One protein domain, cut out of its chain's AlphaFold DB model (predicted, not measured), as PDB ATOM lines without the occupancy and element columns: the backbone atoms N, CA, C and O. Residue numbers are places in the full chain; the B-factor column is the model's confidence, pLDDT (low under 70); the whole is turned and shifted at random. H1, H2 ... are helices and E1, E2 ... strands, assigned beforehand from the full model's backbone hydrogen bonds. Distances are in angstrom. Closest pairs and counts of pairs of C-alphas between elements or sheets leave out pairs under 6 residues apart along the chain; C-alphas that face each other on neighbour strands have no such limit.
ATOM      1  N   PRO A  33      -1.617   3.190 -21.540       82.19
ATOM      2  CA  PRO A  33      -2.610   4.207 -21.844       82.19
ATOM      3  C   PRO A  33      -2.679   5.222 -20.700       82.19
ATOM      4  O   PRO A  33      -2.848   4.878 -19.531       82.19
ATOM      5  N   LEU A  34      -2.578   6.493 -21.052       85.81
ATOM      6  CA  LEU A  34      -2.820   7.629 -20.186       85.81
ATOM      7  C   LEU A  34      -4.207   8.183 -20.468       85.81
ATOM      8  O   LEU A  34      -4.463   8.739 -21.538       85.81
ATOM      9  N   LYS A  35      -5.085   8.047 -19.483       90.81
ATOM     10  CA  LYS A  35      -6.414   8.645 -19.513       90.81
ATOM     11  C   LYS A  35      -6.347  10.012 -18.846       90.81
ATOM     12  O   LYS A  35      -5.861  10.132 -17.722       90.81
ATOM     13  N   MET A  36      -6.829  11.015 -19.560       92.38
ATOM     14  CA  MET A  36      -7.020  12.372 -19.077       92.38
ATOM     15  C   MET A  36      -8.518  12.671 -19.076       92.38
ATOM     16  O   MET A  36      -9.225  12.294 -20.011       92.38
ATOM     17  N   SER A  37      -9.001  13.336 -18.033       94.31
ATOM     18  CA  SER A  37     -10.362  13.864 -17.953       94.31
ATOM     19  C   SER A  37     -10.292  15.346 -17.621       94.31
ATOM     20  O   SER A  37      -9.539  15.742 -16.734       94.31
ATOM     21  N   ILE A  38     -11.041  16.149 -18.363       92.94
ATOM     22  CA  ILE A  38     -11.059  17.603 -18.274       92.94
ATOM     23  C   ILE A  38     -12.494  18.046 -17.997       92.94
ATOM     24  O   ILE A  38     -13.429  17.647 -18.697       92.94
ATOM     25  N   SER A  39     -12.665  18.889 -16.986       92.56
ATOM     26  CA  SER A  39     -13.934  19.529 -16.646       92.56
ATOM     27  C   SER A  39     -13.746  21.025 -16.414       92.56
ATOM     28  O   SER A  39     -12.647  21.502 -16.114       92.56
ATOM     29  N   TYR A  40     -14.823  21.792 -16.563       89.94
ATOM     30  CA  TYR A  40     -14.828  23.193 -16.154       89.94
ATOM     31  C   TYR A  40     -14.885  23.272 -14.629       89.94
ATOM     32  O   TYR A  40     -15.772  22.693 -14.012       89.94
ATOM     33  N   THR A  41     -13.968  24.014 -14.014       87.62
ATOM     34  CA  THR A  41     -13.833  24.072 -12.545       87.62
ATOM     35  C   THR A  41     -15.071  24.668 -11.881       87.62
ATOM     36  O   THR A  41     -15.465  24.236 -10.810       87.62
ATOM     37  N   ALA A  42     -15.707  25.652 -12.524       84.06
ATOM     38  CA  ALA A  42     -16.858  26.344 -11.950       84.06
ATOM     39  C   ALA A  42     -18.153  25.517 -11.975       84.06
ATOM     40  O   ALA A  42     -19.006  25.700 -11.114       84.06
ATOM     41  N   THR A  43     -18.332  24.654 -12.981       85.44
ATOM     42  CA  THR A  43     -19.589  23.913 -13.190       85.44
ATOM     43  C   THR A  43     -19.444  22.409 -13.013       85.44
ATOM     44  O   THR A  43     -20.440  21.698 -13.098       85.44
ATOM     45  N   GLU A  44     -18.214  21.917 -12.863       88.44
ATOM     46  CA  GLU A  44     -17.832  20.499 -12.872       88.44
ATOM     47  C   GLU A  44     -18.277  19.725 -14.128       88.44
ATOM     48  O   GLU A  44     -18.083  18.514 -14.232       88.44
ATOM     49  N   MET A  45     -18.820  20.421 -15.131       90.50
ATOM     50  CA  MET A  45     -19.278  19.810 -16.370       90.50
ATOM     51  C   MET A  45     -18.087  19.350 -17.216       90.50
ATOM     52  O   MET A  45     -17.063  20.045 -17.260       90.50
ATOM     53  N   PRO A  46     -18.219  18.223 -17.935       92.50
ATOM     54  CA  PRO A  46     -17.184  17.748 -18.840       92.50
ATOM     55  C   PRO A  46     -16.863  18.802 -19.903       92.50
ATOM     56  O   PRO A  46     -17.757  19.381 -20.527       92.50
ATOM     57  N   ALA A  47     -15.574  19.050 -20.114       90.19
ATOM     58  CA  ALA A  47     -15.107  19.980 -21.129       90.19
ATOM     59  C   ALA A  47     -14.893  19.215 -22.438       90.19
ATOM     60  O   ALA A  47     -13.811  18.693 -22.678       90.19
ATOM     61  N   ALA A  48     -15.950  19.097 -23.243       91.06
ATOM     62  CA  ALA A  48     -15.913  18.437 -24.548       91.06
ATOM     63  C   ALA A  48     -15.297  19.335 -25.636       91.06
ATOM     64  O   ALA A  48     -15.400  20.560 -25.569       91.06
ATOM     65  N   GLY A  49     -14.686  18.723 -26.659       88.38
ATOM     66  CA  GLY A  49     -14.074  19.443 -27.783       88.38
ATOM     67  C   GLY A  49     -12.816  20.257 -27.450       88.38
ATOM     68  O   GLY A  49     -12.372  21.035 -28.287       88.38
ATOM     69  N   ILE A  50     -12.236  20.094 -26.259       88.25
ATOM     70  CA  ILE A  50     -10.960  20.703 -25.882       88.25
ATOM     71  C   ILE A  50      -9.828  19.987 -26.609       88.25
ATOM     72  O   ILE A  50      -9.729  18.758 -26.570       88.25
ATOM     73  N   GLU A  51      -8.962  20.762 -27.251       89.25
ATOM     74  CA  GLU A  51      -7.782  20.236 -27.918       89.25
ATOM     75  C   GLU A  51      -6.680  19.943 -26.903       89.25
ATOM     76  O   GLU A  51      -6.316  20.782 -26.072       89.25
ATOM     77  N   VAL A  52      -6.152  18.726 -26.976       89.00
ATOM     78  CA  VAL A  52      -5.035  18.276 -26.162       89.00
ATOM     79  C   VAL A  52      -3.942  17.732 -27.072       89.00
ATOM     80  O   VAL A  52      -4.143  16.768 -27.816       89.00
ATOM     81  N   THR A  53      -2.756  18.314 -26.958       87.19
ATOM     82  CA  THR A  53      -1.579  17.952 -27.745       87.19
ATOM     83  C   THR A  53      -0.531  17.329 -26.845       87.19
ATOM     84  O   THR A  53      -0.141  17.891 -25.821       87.19
ATOM     85  N   ARG A  54      -0.037  16.153 -27.227       84.06
ATOM     86  CA  ARG A  54       1.118  15.521 -26.590       84.06
ATOM     87  C   ARG A  54       2.382  15.905 -27.353       84.06
ATOM     88  O   ARG A  54       2.602  15.419 -28.465       84.06
ATOM     89  N   GLY A  55       3.239  16.687 -26.709       76.62
ATOM     90  CA  GLY A  55       4.594  16.964 -27.176       76.62
ATOM     91  C   GLY A  55       5.613  16.016 -26.550       76.62
ATOM     92  O   GLY A  55       5.480  15.600 -25.393       76.62
ATOM     93  N   ARG A  56       6.656  15.680 -27.308       68.25
ATOM     94  CA  ARG A  56       7.831  14.974 -26.785       68.25
ATOM     95  C   ARG A  56       9.011  15.944 -26.736       68.25
ATOM     96  O   ARG A  56       9.304  16.560 -27.758       68.25
ATOM     97  N   PRO A  57       9.720  16.066 -25.602       59.78
ATOM     98  CA  PRO A  57      10.887  16.924 -25.549       59.78
ATOM     99  C   PRO A  57      11.985  16.406 -26.466       59.78
ATOM    100  O   PRO A  57      12.200  15.195 -26.573       59.78
ATOM    101  N   TYR A  58      12.693  17.357 -27.070       56.31
ATOM    102  CA  TYR A  58      13.875  17.121 -27.884       56.31
ATOM    103  C   TYR A  58      14.900  16.233 -27.177       56.31
ATOM    104  O   TYR A  58      15.087  16.286 -25.950       56.31
ATOM    105  N   THR A  59      15.608  15.433 -27.969       54.78
ATOM    106  CA  THR A  59      16.839  14.791 -27.510       54.78
ATOM    107  C   THR A  59      17.885  15.852 -27.134       54.78
ATOM    108  O   THR A  59      17.813  17.008 -27.550       54.78
ATOM    109  N   LEU A  60      18.884  15.475 -26.325       52.94
ATOM    110  CA  LEU A  60      19.951  16.395 -25.901       52.94
ATOM    111  C   LEU A  60      20.717  16.987 -27.103       52.94
ATOM    112  O   LEU A  60      21.203  18.107 -27.015       52.94
ATOM    113  N   LEU A  61      20.777  16.243 -28.215       49.44
ATOM    114  CA  LEU A  61      21.407  16.642 -29.476       49.44
ATOM    115  C   LEU A  61      20.567  17.666 -30.251       49.44
ATOM    116  O   LEU A  61      21.102  18.674 -30.702       49.44
ATOM    117  N   GLU A  62      19.250  17.473 -30.345       47.25
ATOM    118  CA  GLU A  62      18.349  18.448 -30.985       47.25
ATOM    119  C   GLU A  62      18.250  19.754 -30.179       47.25
ATOM    120  O   GLU A  62      18.114  20.831 -30.755       47.25
ATOM    121  N   LYS A  63      18.413  19.685 -28.849       45.19
ATOM    122  CA  LYS A  63      18.495  20.865 -27.971       45.19
ATOM    123  C   LYS A  63      19.716  21.752 -28.265       45.19
ATOM    124  O   LYS A  63      19.655  22.949 -28.011       45.19
ATOM    125  N   ILE A  64      20.817  21.183 -28.768       49.12
ATOM    126  CA  ILE A  64      22.047  21.928 -29.097       49.12
ATOM    127  C   ILE A  64      21.907  22.666 -30.440       49.12
ATOM    128  O   ILE A  64      22.502  23.723 -30.618       49.12
ATOM    129  N   TYR A  65      21.097  22.145 -31.366       42.72
ATOM    130  CA  TYR A  65      20.987  22.661 -32.736       42.72
ATOM    131  C   TYR A  65      19.953  23.779 -32.947       42.72
ATOM    132  O   TYR A  65      19.870  24.300 -34.056       42.72
ATOM    133  N   ASN A  66      19.191  24.180 -31.922       43.88
ATOM    134  CA  ASN A  66      18.235  25.288 -32.026       43.88
ATOM    135  C   ASN A  66      18.719  26.518 -31.221       43.88
ATOM    136  O   ASN A  66      18.371  26.659 -30.047       43.88
ATOM    137  N   PRO A  67      19.565  27.393 -31.807       42.19
ATOM    138  CA  PRO A  67      20.175  28.536 -31.115       42.19
ATOM    139  C   PRO A  67      19.233  29.737 -30.958       42.19
ATOM    140  O   PRO A  67      19.581  30.721 -30.307       42.19
ATOM    141  N   ILE A  68      18.046  29.689 -31.563       42.56
ATOM    142  CA  ILE A  68      17.078  30.777 -31.509       42.56
ATOM    143  C   ILE A  68      16.222  30.515 -30.274       42.56
ATOM    144  O   ILE A  68      15.466  29.551 -30.249       42.56
ATOM    145  N   GLY A  69      16.370  31.344 -29.237       40.38
ATOM    146  CA  GLY A  69      15.658  31.279 -27.949       40.38
ATOM    147  C   GLY A  69      14.131  31.453 -28.019       40.38
ATOM    148  O   GLY A  69      13.538  32.074 -27.139       40.38
ATOM    149  N   ALA A  70      13.490  30.933 -29.060       39.56
ATOM    150  CA  ALA A  70      12.063  30.925 -29.277       39.56
ATOM    151  C   ALA A  70      11.420  29.809 -28.438       39.56
ATOM    152  O   ALA A  70      11.708  28.630 -28.610       39.56
ATOM    153  N   PHE A  71      10.584  30.238 -27.493       41.59
ATOM    154  CA  PHE A  71       9.474  29.532 -26.850       41.59
ATOM    155  C   PHE A  71       9.562  27.998 -26.749       41.59
ATOM    156  O   PHE A  71       9.378  27.269 -27.715       41.59
ATOM    157  N   TYR A  72       9.729  27.513 -25.512       45.75
ATOM    158  CA  TYR A  72       9.691  26.096 -25.136       45.75
ATOM    159  C   TYR A  72       8.310  25.448 -25.365       45.75
ATOM    160  O   TYR A  72       7.585  25.165 -24.408       45.75
ATOM    161  N   PHE A  73       7.961  25.190 -26.620       45.38
ATOM    162  CA  PHE A  73       7.055  24.116 -27.000       45.38
ATOM    163  C   PHE A  73       7.919  22.895 -27.333       45.38
ATOM    164  O   PHE A  73       8.938  22.998 -28.008       45.38
ATOM    165  N   ASP A  74       7.564  21.731 -26.803       50.06
ATOM    166  CA  ASP A  74       8.199  20.466 -27.176       50.06
ATOM    167  C   ASP A  74       7.704  20.112 -28.605       50.06
ATOM    168  O   ASP A  74       6.709  19.406 -28.749       50.06
ATOM    169  N   VAL A  75       8.341  20.676 -29.648       50.22
ATOM    170  CA  VAL A  75       7.834  20.795 -31.048       50.22
ATOM    171  C   VAL A  75       7.826  19.491 -31.864       50.22
ATOM    172  O   VAL A  75       7.564  19.509 -33.062       50.22
ATOM    173  N   ASN A  76       8.060  18.333 -31.251       55.25
ATOM    174  CA  ASN A  76       7.635  17.082 -31.876       55.25
ATOM    175  C   ASN A  76       6.210  16.812 -31.398       55.25
ATOM    176  O   ASN A  76       6.004  16.105 -30.406       55.25
ATOM    177  N   GLU A  77       5.233  17.424 -32.070       58.16
ATOM    178  CA  GLU A  77       3.822  17.085 -31.904       58.16
ATOM    179  C   GLU A  77       3.640  15.624 -32.293       58.16
ATOM    180  O   GLU A  77       3.676  15.243 -33.460       58.16
ATOM    181  N   VAL A  78       3.510  14.760 -31.289       67.69
ATOM    182  CA  VAL A  78       3.438  13.322 -31.554       67.69
ATOM    183  C   VAL A  78       1.985  12.885 -31.719       67.69
ATOM    184  O   VAL A  78       1.731  11.814 -32.267       67.69
ATOM    185  N   LYS A  79       1.029  13.626 -31.141       79.06
ATOM    186  CA  LYS A  79      -0.407  13.355 -31.270       79.06
ATOM    187  C   LYS A  79      -1.243  14.507 -30.717       79.06
ATOM    188  O   LYS A  79      -1.052  14.874 -29.559       79.06
ATOM    189  N   THR A  80      -2.240  14.923 -31.481       84.56
ATOM    190  CA  THR A  80      -3.313  15.821 -31.041       84.56
ATOM    191  C   THR A  80      -4.626  15.049 -30.994       84.56
ATOM    192  O   THR A  80      -4.873  14.180 -31.838       84.56
ATOM    193  N   CYS A  81      -5.459  15.299 -29.987       86.56
ATOM    194  CA  CYS A  81      -6.835  14.813 -29.971       86.56
ATOM    195  C   CYS A  81      -7.776  15.804 -29.289       86.56
ATOM    196  O   CYS A  81      -7.365  16.607 -28.456       86.56
ATOM    197  N   LEU A  82      -9.053  15.711 -29.647       90.12
ATOM    198  CA  LEU A  82     -10.124  16.422 -28.969       90.12
ATOM    199  C   LEU A  82     -10.687  15.545 -27.850       90.12
ATOM    200  O   LEU A  82     -10.835  14.330 -28.017       90.12
ATOM    201  N   THR A  83     -11.023  16.152 -26.718       92.19
ATOM    202  CA  THR A  83     -11.774  15.475 -25.654       92.19
ATOM    203  C   THR A  83     -13.174  15.081 -26.129       92.19
ATOM    204  O   THR A  83     -13.853  15.878 -26.784       92.19
ATOM    205  N   ASP A  84     -13.633  13.893 -25.739       93.25
ATOM    206  CA  ASP A  84     -14.984  13.401 -26.034       93.25
ATOM    207  C   ASP A  84     -16.095  14.169 -25.281       93.25
ATOM    208  O   ASP A  84     -15.837  15.108 -24.528       93.25
ATOM    209  N   GLN A  85     -17.355  13.751 -25.455       93.38
ATOM    210  CA  GLN A  85     -18.521  14.351 -24.781       93.38
ATOM    211  C   GLN A  85     -18.471  14.249 -23.244       93.38
ATOM    212  O   GLN A  85     -19.156  14.992 -22.549       93.38
ATOM    213  N   ASN A  86     -17.639  13.356 -22.703       94.88
ATOM    214  CA  ASN A  86     -17.393  13.204 -21.272       94.88
ATOM    215  C   ASN A  86     -16.120  13.946 -20.822       94.88
ATOM    216  O   ASN A  86     -15.647  13.724 -19.703       94.88
ATOM    217  N   GLY A  87     -15.539  14.791 -21.679       92.50
ATOM    218  CA  GLY A  87     -14.318  15.539 -21.395       92.50
ATOM    219  C   GLY A  87     -13.072  14.657 -21.320       92.50
ATOM    220  O   GLY A  87     -12.100  15.023 -20.662       92.50
ATOM    221  N   LYS A  88     -13.081  13.463 -21.921       94.62
ATOM    222  CA  LYS A  88     -11.973  12.505 -21.817       94.62
ATOM    223  C   LYS A  88     -11.095  12.522 -23.057       94.62
ATOM    224  O   LYS A  88     -11.583  12.510 -24.182       94.62
ATOM    225  N   ALA A  89      -9.788  12.460 -22.835       91.75
ATOM    226  CA  ALA A  89      -8.776  12.256 -23.860       91.75
ATOM    227  C   ALA A  89      -7.890  11.066 -23.471       91.75
ATOM    228  O   ALA A  89      -7.523  10.898 -22.307       91.75
ATOM    229  N   THR A  90      -7.550  10.214 -24.440       88.94
ATOM    230  CA  THR A  90      -6.657   9.068 -24.211       88.94
ATOM    231  C   THR A  90      -5.407   9.189 -25.066       88.94
ATOM    232  O   THR A  90      -5.466   9.230 -26.298       88.94
ATOM    233  N   PHE A  91      -4.261   9.177 -24.397       84.56
ATOM    234  CA  PHE A  91      -2.940   9.120 -25.008       84.56
ATOM    235  C   PHE A  91      -2.273   7.796 -24.661       84.56
ATOM    236  O   PHE A  91      -2.633   7.148 -23.689       84.56
ATOM    237  N   TYR A  92      -1.265   7.401 -25.426       78.38
ATOM    238  CA  TYR A  92      -0.362   6.329 -25.017       78.38
ATOM    239  C   TYR A  92       0.926   6.980 -24.532       78.38
ATOM    240  O   TYR A  92       1.475   7.835 -25.227       78.38
ATOM    241  N   ILE A  93       1.393   6.644 -23.334       72.50
ATOM    242  CA  ILE A  93       2.678   7.146 -22.846       72.50
ATOM    243  C   ILE A  93       3.752   6.511 -23.716       72.50
ATOM    244  O   ILE A  93       3.819   5.289 -23.833       72.50
ATOM    245  N   THR A  94       4.578   7.346 -24.331       65.69
ATOM    246  CA  THR A  94       5.706   6.869 -25.142       65.69
ATOM    247  C   THR A  94       7.045   7.247 -24.530       65.69
ATOM    248  O   THR A  94       8.061   6.653 -24.875       65.69
ATOM    249  N   SER A  95       7.057   8.204 -23.596       69.75
ATOM    250  CA  SER A  95       8.232   8.561 -22.808       69.75
ATOM    251  C   SER A  95       7.845   9.100 -21.431       69.75
ATOM    252  O   SER A  95       6.811   9.740 -21.248       69.75
ATOM    253  N   LYS A  96       8.734   8.915 -20.446       69.69
ATOM    254  CA  LYS A  96       8.613   9.533 -19.113       69.69
ATOM    255  C   LYS A  96       8.693  11.063 -19.149       69.69
ATOM    256  O   LYS A  96       8.364  11.693 -18.153       69.69
ATOM    257  N   LYS A  97       9.156  11.634 -20.265       72.50
ATOM    258  CA  LYS A  97       9.315  13.078 -20.453       72.50
ATOM    259  C   LYS A  97       8.195  13.711 -21.289       72.50
ATOM    260  O   LYS A  97       8.324  14.881 -21.622       72.50
ATOM    261  N   ASP A  98       7.158  12.954 -21.659       77.31
ATOM    262  CA  ASP A  98       6.034  13.478 -22.446       77.31
ATOM    263  C   ASP A  98       5.406  14.704 -21.744       77.31
ATOM    264  O   ASP A  98       5.219  14.716 -20.520       77.31
ATOM    265  N   SER A  99       5.091  15.726 -22.538       81.94
ATOM    266  CA  SER A  99       4.410  16.955 -22.123       81.94
ATOM    267  C   SER A  99       3.024  17.004 -22.759       81.94
ATOM    268  O   SER A  99       2.845  16.567 -23.896       81.94
ATOM    269  N   TYR A 100       2.049  17.557 -22.045       85.81
ATOM    270  CA  TYR A 100       0.671  17.690 -22.512       85.81
ATOM    271  C   TYR A 100       0.275  19.161 -22.512       85.81
ATOM    272  O   TYR A 100       0.419  19.828 -21.490       85.81
ATOM    273  N   TYR A 101      -0.212  19.645 -23.648       87.00
ATOM    274  CA  TYR A 101      -0.693  21.003 -23.859       87.00
ATOM    275  C   TYR A 101      -2.204  20.947 -24.058       87.00
ATOM    276  O   TYR A 101      -2.683  20.158 -24.862       87.00
ATOM    277  N   ILE A 102      -2.948  21.736 -23.296       87.69
ATOM    278  CA  ILE A 102      -4.409  21.777 -23.301       87.69
ATOM    279  C   ILE A 102      -4.804  23.174 -23.754       87.69
ATOM    280  O   ILE A 102      -4.498  24.155 -23.067       87.69
ATOM    281  N   TYR A 103      -5.466  23.255 -24.901       85.62
ATOM    282  CA  TYR A 103      -5.867  24.509 -25.523       85.62
ATOM    283  C   TYR A 103      -7.331  24.765 -25.217       85.62
ATOM    284  O   TYR A 103      -8.218  23.997 -25.588       85.62
ATOM    285  N   SER A 104      -7.580  25.851 -24.499       80.69
ATOM    286  CA  SER A 104      -8.899  26.175 -23.988       80.69
ATOM    287  C   SER A 104      -9.274  27.595 -24.351       80.69
ATOM    288  O   SER A 104      -8.647  28.560 -23.914       80.69
ATOM    289  N   THR A 105     -10.356  27.729 -25.101       71.81
ATOM    290  CA  THR A 105     -10.982  29.010 -25.426       71.81
ATOM    291  C   THR A 105     -11.987  29.361 -24.323       71.81
ATOM    292  O   THR A 105     -13.208  29.368 -24.490       71.81
ATOM    293  N   THR A 106     -11.499  29.549 -23.098       61.78
ATOM    294  CA  THR A 106     -12.394  29.603 -21.933       61.78
ATOM    295  C   THR A 106     -12.960  31.001 -21.690       61.78
ATOM    296  O   THR A 106     -12.359  31.804 -20.988       61.78
ATOM    297  N   LYS A 107     -14.201  31.232 -22.151       59.34
ATOM    298  CA  LYS A 107     -15.163  32.125 -21.460       59.34
ATOM    299  C   LYS A 107     -15.732  31.488 -20.176       59.34
ATOM    300  O   LYS A 107     -16.324  32.174 -19.356       59.34
ATOM    301  N   LYS A 108     -15.588  30.164 -20.018       60.22
ATOM    302  CA  LYS A 108     -16.250  29.335 -18.989       60.22
ATOM    303  C   LYS A 108     -15.465  29.182 -17.669       60.22
ATOM    304  O   LYS A 108     -15.797  28.322 -16.861       60.22
ATOM    305  N   GLY A 109     -14.445  30.010 -17.440       65.50
ATOM    306  CA  GLY A 109     -13.603  29.931 -16.242       65.50
ATOM    307  C   GLY A 109     -12.558  28.813 -16.302       65.50
ATOM    308  O   GLY A 109     -12.294  28.246 -17.361       65.50
ATOM    309  N   GLY A 110     -11.912  28.547 -15.167       82.00
ATOM    310  CA  GLY A 110     -10.793  27.610 -15.060       82.00
ATOM    311  C   GLY A 110     -11.100  26.158 -15.421       82.00
ATOM    312  O   GLY A 110     -12.259  25.745 -15.465       82.00
ATOM    313  N   LEU A 111     -10.061  25.344 -15.608       89.56
ATOM    314  CA  LEU A 111     -10.166  23.916 -15.932       89.56
ATOM    315  C   LEU A 111      -9.647  23.034 -14.802       89.56
ATOM    316  O   LEU A 111      -8.601  23.311 -14.227       89.56
ATOM    317  N   THR A 112     -10.338  21.932 -14.547       92.69
ATOM    318  CA  THR A 112      -9.849  20.845 -13.702       92.69
ATOM    319  C   THR A 112      -9.436  19.685 -14.596       92.69
ATOM    320  O   THR A 112     -10.203  19.234 -15.444       92.69
ATOM    321  N   VAL A 113      -8.205  19.209 -14.425       92.81
ATOM    322  CA  VAL A 113      -7.610  18.129 -15.210       92.81
ATOM    323  C   VAL A 113      -7.233  16.991 -14.278       92.81
ATOM    324  O   VAL A 113      -6.404  17.152 -13.385       92.81
ATOM    325  N   LYS A 114      -7.817  15.819 -14.520       93.56
ATOM    326  CA  LYS A 114      -7.490  14.568 -13.833       93.56
ATOM    327  C   LYS A 114      -6.668  13.694 -14.759       93.56
ATOM    328  O   LYS A 114      -7.102  13.369 -15.866       93.56
ATOM    329  N   MET A 115      -5.473  13.325 -14.320       89.00
ATOM    330  CA  MET A 115      -4.544  12.525 -15.107       89.00
ATOM    331  C   MET A 115      -3.638  11.711 -14.184       89.00
ATOM    332  O   MET A 115      -2.929  12.270 -13.349       89.00
ATOM    333  N   ARG A 116      -3.606  10.386 -14.388       84.31
ATOM    334  CA  ARG A 116      -3.000   9.437 -13.430       84.31
ATOM    335  C   ARG A 116      -3.603   9.665 -12.037       84.31
ATOM    336  O   ARG A 116      -4.819   9.779 -11.926       84.31
ATOM    337  N   ASP A 117      -2.752   9.805 -11.028       85.38
ATOM    338  CA  ASP A 117      -3.115  10.047  -9.633       85.38
ATOM    339  C   ASP A 117      -3.089  11.546  -9.278       85.38
ATOM    340  O   ASP A 117      -3.008  11.917  -8.110       85.38
ATOM    341  N   HIS A 118      -3.115  12.426 -10.288       88.00
ATOM    342  CA  HIS A 118      -3.084  13.872 -10.100       88.00
ATOM    343  C   HIS A 118      -4.388  14.527 -10.540       88.00
ATOM    344  O   HIS A 118      -4.904  14.268 -11.629       88.00
ATOM    345  N   GLU A 119      -4.855  15.447  -9.705       93.50
ATOM    346  CA  GLU A 119      -5.884  16.424 -10.024       93.50
ATOM    347  C   GLU A 119      -5.239  17.810 -10.029       93.50
ATOM    348  O   GLU A 119      -4.526  18.182  -9.098       93.50
ATOM    349  N   ILE A 120      -5.430  18.545 -11.120       91.94
ATOM    350  CA  ILE A 120      -4.780  19.828 -11.377       91.94
ATOM    351  C   ILE A 120      -5.867  20.833 -11.703       91.94
ATOM    352  O   ILE A 120      -6.631  20.623 -12.640       91.94
ATOM    353  N   GLN A 121      -5.907  21.936 -10.969       90.69
ATOM    354  CA  GLN A 121      -6.824  23.031 -11.248       90.69
ATOM    355  C   GLN A 121      -6.054  24.197 -11.863       90.69
ATOM    356  O   GLN A 121      -5.028  24.636 -11.344       90.69
ATOM    357  N   PHE A 122      -6.552  24.680 -12.993       86.19
ATOM    358  CA  PHE A 122      -6.061  25.850 -13.694       86.19
ATOM    359  C   PHE A 122      -7.064  26.975 -13.529       86.19
ATOM    360  O   PHE A 122      -8.203  26.857 -13.979       86.19
ATOM    361  N   THR A 123      -6.638  28.080 -12.929       80.75
ATOM    362  CA  THR A 123      -7.467  29.273 -12.766       80.75
ATOM    363  C   THR A 123      -6.849  30.396 -13.598       80.75
ATOM    364  O   THR A 123      -5.823  30.951 -13.193       80.75
ATOM    365  N   PRO A 124      -7.413  30.715 -14.778       72.75
ATOM    366  CA  PRO A 124      -6.950  31.849 -15.562       72.75
ATOM    367  C   PRO A 124      -7.191  33.138 -14.772       72.75
ATOM    368  O   PRO A 124      -8.177  33.245 -14.044       72.75
ATOM    369  N   ASP A 125      -6.296  34.114 -14.910       67.56
ATOM    370  CA  ASP A 125      -6.496  35.430 -14.301       67.56
ATOM    371  C   ASP A 125      -7.634  36.152 -15.045       67.56
ATOM    372  O   ASP A 125      -7.533  36.453 -16.235       67.56
ATOM    373  N   ILE A 126      -8.750  36.370 -14.343       58.22
ATOM    374  CA  ILE A 126     -10.051  36.810 -14.885       58.22
ATOM    375  C   ILE A 126     -10.047  38.313 -15.221       58.22
ATOM    376  O   ILE A 126     -11.031  38.852 -15.721       58.22
ATOM    377  N   LYS A 127      -8.933  39.022 -15.005       58.72
ATOM    378  CA  LYS A 127      -8.818  40.459 -15.314       58.72
ATOM    379  C   LYS A 127      -8.890  40.804 -16.807       58.72
ATOM    380  O   LYS A 127      -8.800  41.981 -17.144       58.72
ATOM    381  N   GLN A 128      -9.053  39.828 -17.698       52.38
ATOM    382  CA  GLN A 128      -9.165  40.053 -19.137       52.38
ATOM    383  C   GLN A 128     -10.546  39.643 -19.658       52.38
ATOM    384  O   GLN A 128     -10.962  38.492 -19.566       52.38
ATOM    385  N   THR A 129     -11.259  40.632 -20.189       49.25
ATOM    386  CA  THR A 129     -12.673  40.603 -20.601       49.25
ATOM    387  C   THR A 129     -12.922  40.041 -22.002       49.25
ATOM    388  O   THR A 129     -14.067  39.989 -22.447       49.25
ATOM    389  N   GLU A 130     -11.882  39.593 -22.702       56.09
ATOM    390  CA  GLU A 130     -11.978  39.065 -24.063       56.09
ATOM    391  C   GLU A 130     -11.658  37.572 -24.101       56.09
ATOM    392  O   GLU A 130     -10.986  37.042 -23.213       56.09
ATOM    393  N   VAL A 131     -12.183  36.880 -25.119       56.59
ATOM    394  CA  VAL A 131     -11.965  35.445 -25.365       56.59
ATOM    395  C   VAL A 131     -10.469  35.176 -25.427       56.59
ATOM    396  O   VAL A 131      -9.833  35.320 -26.462       56.59
ATOM    397  N   SER A 132      -9.901  34.810 -24.287       61.94
ATOM    398  CA  SER A 132      -8.489  34.508 -24.176       61.94
ATOM    399  C   SER A 132      -8.324  33.031 -24.470       61.94
ATOM    400  O   SER A 132      -8.852  32.176 -23.752       61.94
ATOM    401  N   ASN A 133      -7.596  32.726 -25.536       75.00
ATOM    402  CA  ASN A 133      -7.132  31.374 -25.775       75.00
ATOM    403  C   ASN A 133      -6.047  31.090 -24.747       75.00
ATOM    404  O   ASN A 133      -4.998  31.727 -24.752       75.00
ATOM    405  N   TRP A 134      -6.310  30.172 -23.830       76.44
ATOM    406  CA  TRP A 134      -5.349  29.748 -22.825       76.44
ATOM    407  C   TRP A 134      -4.695  28.447 -23.264       76.44
ATOM    408  O   TRP A 134      -5.366  27.541 -23.763       76.44
ATOM    409  N   VAL A 135      -3.389  28.350 -23.038       80.75
ATOM    410  CA  VAL A 135      -2.650  27.094 -23.129       80.75
ATOM    411  C   VAL A 135      -2.197  26.709 -21.733       80.75
ATOM    412  O   VAL A 135      -1.455  27.441 -21.067       80.75
ATOM    413  N   TYR A 136      -2.625  25.531 -21.304       84.44
ATOM    414  CA  TYR A 136      -2.162  24.909 -20.074       84.44
ATOM    415  C   TYR A 136      -1.195  23.790 -20.425       84.44
ATOM    416  O   TYR A 136      -1.496  22.945 -21.262       84.44
ATOM    417  N   SER A 137      -0.031  23.771 -19.791       84.25
ATOM    418  CA  SER A 137       0.965  22.718 -19.987       84.25
ATOM    419  C   SER A 137       1.140  21.903 -18.716       84.25
ATOM    420  O   SER A 137       1.194  22.450 -17.610       84.25
ATOM    421  N   ILE A 138       1.236  20.588 -18.890       84.62
ATOM    422  CA  ILE A 138       1.487  19.614 -17.835       84.62
ATOM    423  C   ILE A 138       2.680  18.759 -18.252       84.62
ATOM    424  O   ILE A 138       2.660  18.124 -19.307       84.62
ATOM    425  N   LYS A 139       3.716  18.720 -17.414       83.19
ATOM    426  CA  LYS A 139       4.955  17.982 -17.678       83.19
ATOM    427  C   LYS A 139       5.367  17.160 -16.469       83.19
ATOM    428  O   LYS A 139       5.314  17.637 -15.338       83.19
ATOM    429  N   PHE A 140       5.833  15.939 -16.714       74.88
ATOM    430  CA  PHE A 140       6.487  15.121 -15.696       74.88
ATOM    431  C   PHE A 140       7.997  15.195 -15.901       74.88
ATOM    432  O   PHE A 140       8.530  14.695 -16.889       74.88
ATOM    433  N   GLU A 141       8.700  15.827 -14.970       69.50
ATOM    434  CA  GLU A 141      10.152  15.965 -15.024       69.50
ATOM    435  C   GLU A 141      10.756  15.464 -13.716       69.50
ATOM    436  O   GLU A 141      10.408  15.939 -12.637       69.50
ATOM    437  N   ASN A 142      11.653  14.477 -13.801       68.25
ATOM    438  CA  ASN A 142      12.315  13.865 -12.641       68.25
ATOM    439  C   ASN A 142      11.328  13.358 -11.570       68.25
ATOM    440  O   ASN A 142      11.552  13.528 -10.375       68.25
ATOM    441  N   GLY A 143      10.204  12.778 -12.004       67.69
ATOM    442  CA  GLY A 143       9.149  12.284 -11.109       67.69
ATOM    443  C   GLY A 143       8.288  13.379 -10.472       67.69
ATOM    444  O   GLY A 143       7.376  13.060  -9.719       67.69
ATOM    445  N   LYS A 144       8.538  14.656 -10.781       76.00
ATOM    446  CA  LYS A 144       7.735  15.785 -10.309       76.00
ATOM    447  C   LYS A 144       6.795  16.270 -11.401       76.00
ATOM    448  O   LYS A 144       7.179  16.381 -12.567       76.00
ATOM    449  N   LEU A 145       5.573  16.589 -10.999       81.81
ATOM    450  CA  LEU A 145       4.599  17.270 -11.834       81.81
ATOM    451  C   LEU A 145       4.948  18.762 -11.904       81.81
ATOM    452  O   LEU A 145       5.116  19.413 -10.873       81.81
ATOM    453  N   LYS A 146       5.049  19.297 -13.116       83.38
ATOM    454  CA  LYS A 146       5.187  20.727 -13.391       83.38
ATOM    455  C   LYS A 146       4.003  21.185 -14.222       83.38
ATOM    456  O   LYS A 146       3.635  20.524 -15.194       83.38
ATOM    457  N   THR A 147       3.437  22.324 -13.854       82.00
ATOM    458  CA  THR A 147       2.326  22.944 -14.567       82.00
ATOM    459  C   THR A 147       2.686  24.378 -14.929       82.00
ATOM    460  O   THR A 147       3.442  25.045 -14.219       82.00
ATOM    461  N   ARG A 148       2.181  24.854 -16.064       80.81
ATOM    462  CA  ARG A 148       2.299  26.260 -16.465       80.81
ATOM    463  C   ARG A 148       1.063  26.664 -17.246       80.81
ATOM    464  O   ARG A 148       0.568  25.882 -18.051       80.81
ATOM    465  N   GLN A 149       0.611  27.890 -17.026       78.38
ATOM    466  CA  GLN A 149      -0.462  28.525 -17.781       78.38
ATOM    467  C   GLN A 149       0.092  29.724 -18.546       78.38
ATOM    468  O   GLN A 149       0.926  30.465 -18.020       78.38
ATOM    469  N   SER A 150      -0.337  29.887 -19.790       74.31
ATOM    470  CA  SER A 150       0.017  31.028 -20.629       74.31
ATOM    471  C   SER A 150      -1.167  31.398 -21.500       74.31
ATOM    472  O   SER A 150      -1.942  30.533 -21.908       74.31
ATOM    473  N   GLN A 151      -1.277  32.676 -21.830       72.12
ATOM    474  CA  GLN A 151      -2.129  33.084 -22.935       72.12
ATOM    475  C   GLN A 151      -1.495  32.604 -24.237       72.12
ATOM    476  O   GLN A 151      -0.269  32.641 -24.391       72.12
ATOM    477  N   ASN A 152      -2.330  32.119 -25.147       64.94
ATOM    478  CA  ASN A 152      -1.928  31.759 -26.487       64.94
ATOM    479  C   ASN A 152      -1.819  33.040 -27.315       64.94
ATOM    480  O   ASN A 152      -2.735  33.398 -28.048       64.94
TER     481      ASN A 152
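This is residues 33 to 152 of the 165 residues of an uncharacterized protein of Fibrobacter sp (UniProt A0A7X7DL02). A sandwich of two twisted sheets, the five strands E3, E2, E5, E8 and E9 face to face with the four strands E4, E1, E6 and E7, makes the compact body. From one end of it a loop sticks out, residues 59 to 71, with the small helix H1 on it, and lengthens the whole. The printed part has 120 residues, with elements in the order E1 E2 H1 E3 E4 E5 E6 E7 E8 E9, and is mostly strand; both sheets are antiparallel throughout. It is compact, with a radius of gyration of the C-alphas of 14.6 A, and spans 44 by 33 by 23 A.

In the larger sheet, E3 is residues 76 to 82, 18.0 A long, E2 residues 51 to 56, E5 residues 99 to 105, 19.8 A, E8 residues 133 to 141, 25.5 A, and E9 residues 144 to 151, 23.6 A, ending at C-alpha 151 (-2.129, 33.084, -22.935). In the smaller sheet, E4 is residues 88 to 93, E1 residues 33 to 40, 23.3 A, beginning at C-alpha 33 (-2.610, 4.207, -21.844), E6 residues 111 to 115 and E7 residues 118 to 122. H1 is residues 60 to 64, with C-alpha 60 at (19.951, 16.395, -25.901).

The larger sheet runs E3 E2 E5 E8 E9, with E3 and E9 as edge strands, and is strongly twisted. N 54 and O 79 are 2.8 A apart between E2 and E3, N 53 and O 101 2.8 A between E2 and E5, and N 102 and O 136 2.8 A between E5 and E8, each within hydrogen-bond range. E8 and E9 form a hairpin, with N 137 and O 148 at 2.8 A. The other sheet, E4 E1 E6 E7, is strongly twisted too; N 36 and O 89 are 2.8 A apart between E1 and E4, N 39 and O 112 2.9 A between E1 and E6, and N 113 and O 120 2.8 A in the hairpin E6 and E7. The facing parts of this sandwich, two sheets face to face, are 9.8 A centre to centre, with the strands at 25 degrees. The closest C-alphas of E3 and E4 are those of Leu 82 and Ala 89, 6.7 A apart; those of E7 and E9 are Phe 122 and Gln 149, 7.4 A. H1 is on neither sheet; its O i to N i+4 count within range is 0 of 1, its O i to N i+3 count 1 of 2.

The C-alphas farthest apart are those of Thr 43 and Tyr 65, 45.1 A. Without residues 59 to 71, which stand free, the body spans 37 by 28 by 22 A. The printed part has no cut. The link H1 to E3, 11 residues, is long. The mean pLDDT of the printed part is 75.0; among the residues under 70 are 56 to 78 and 125 to 132.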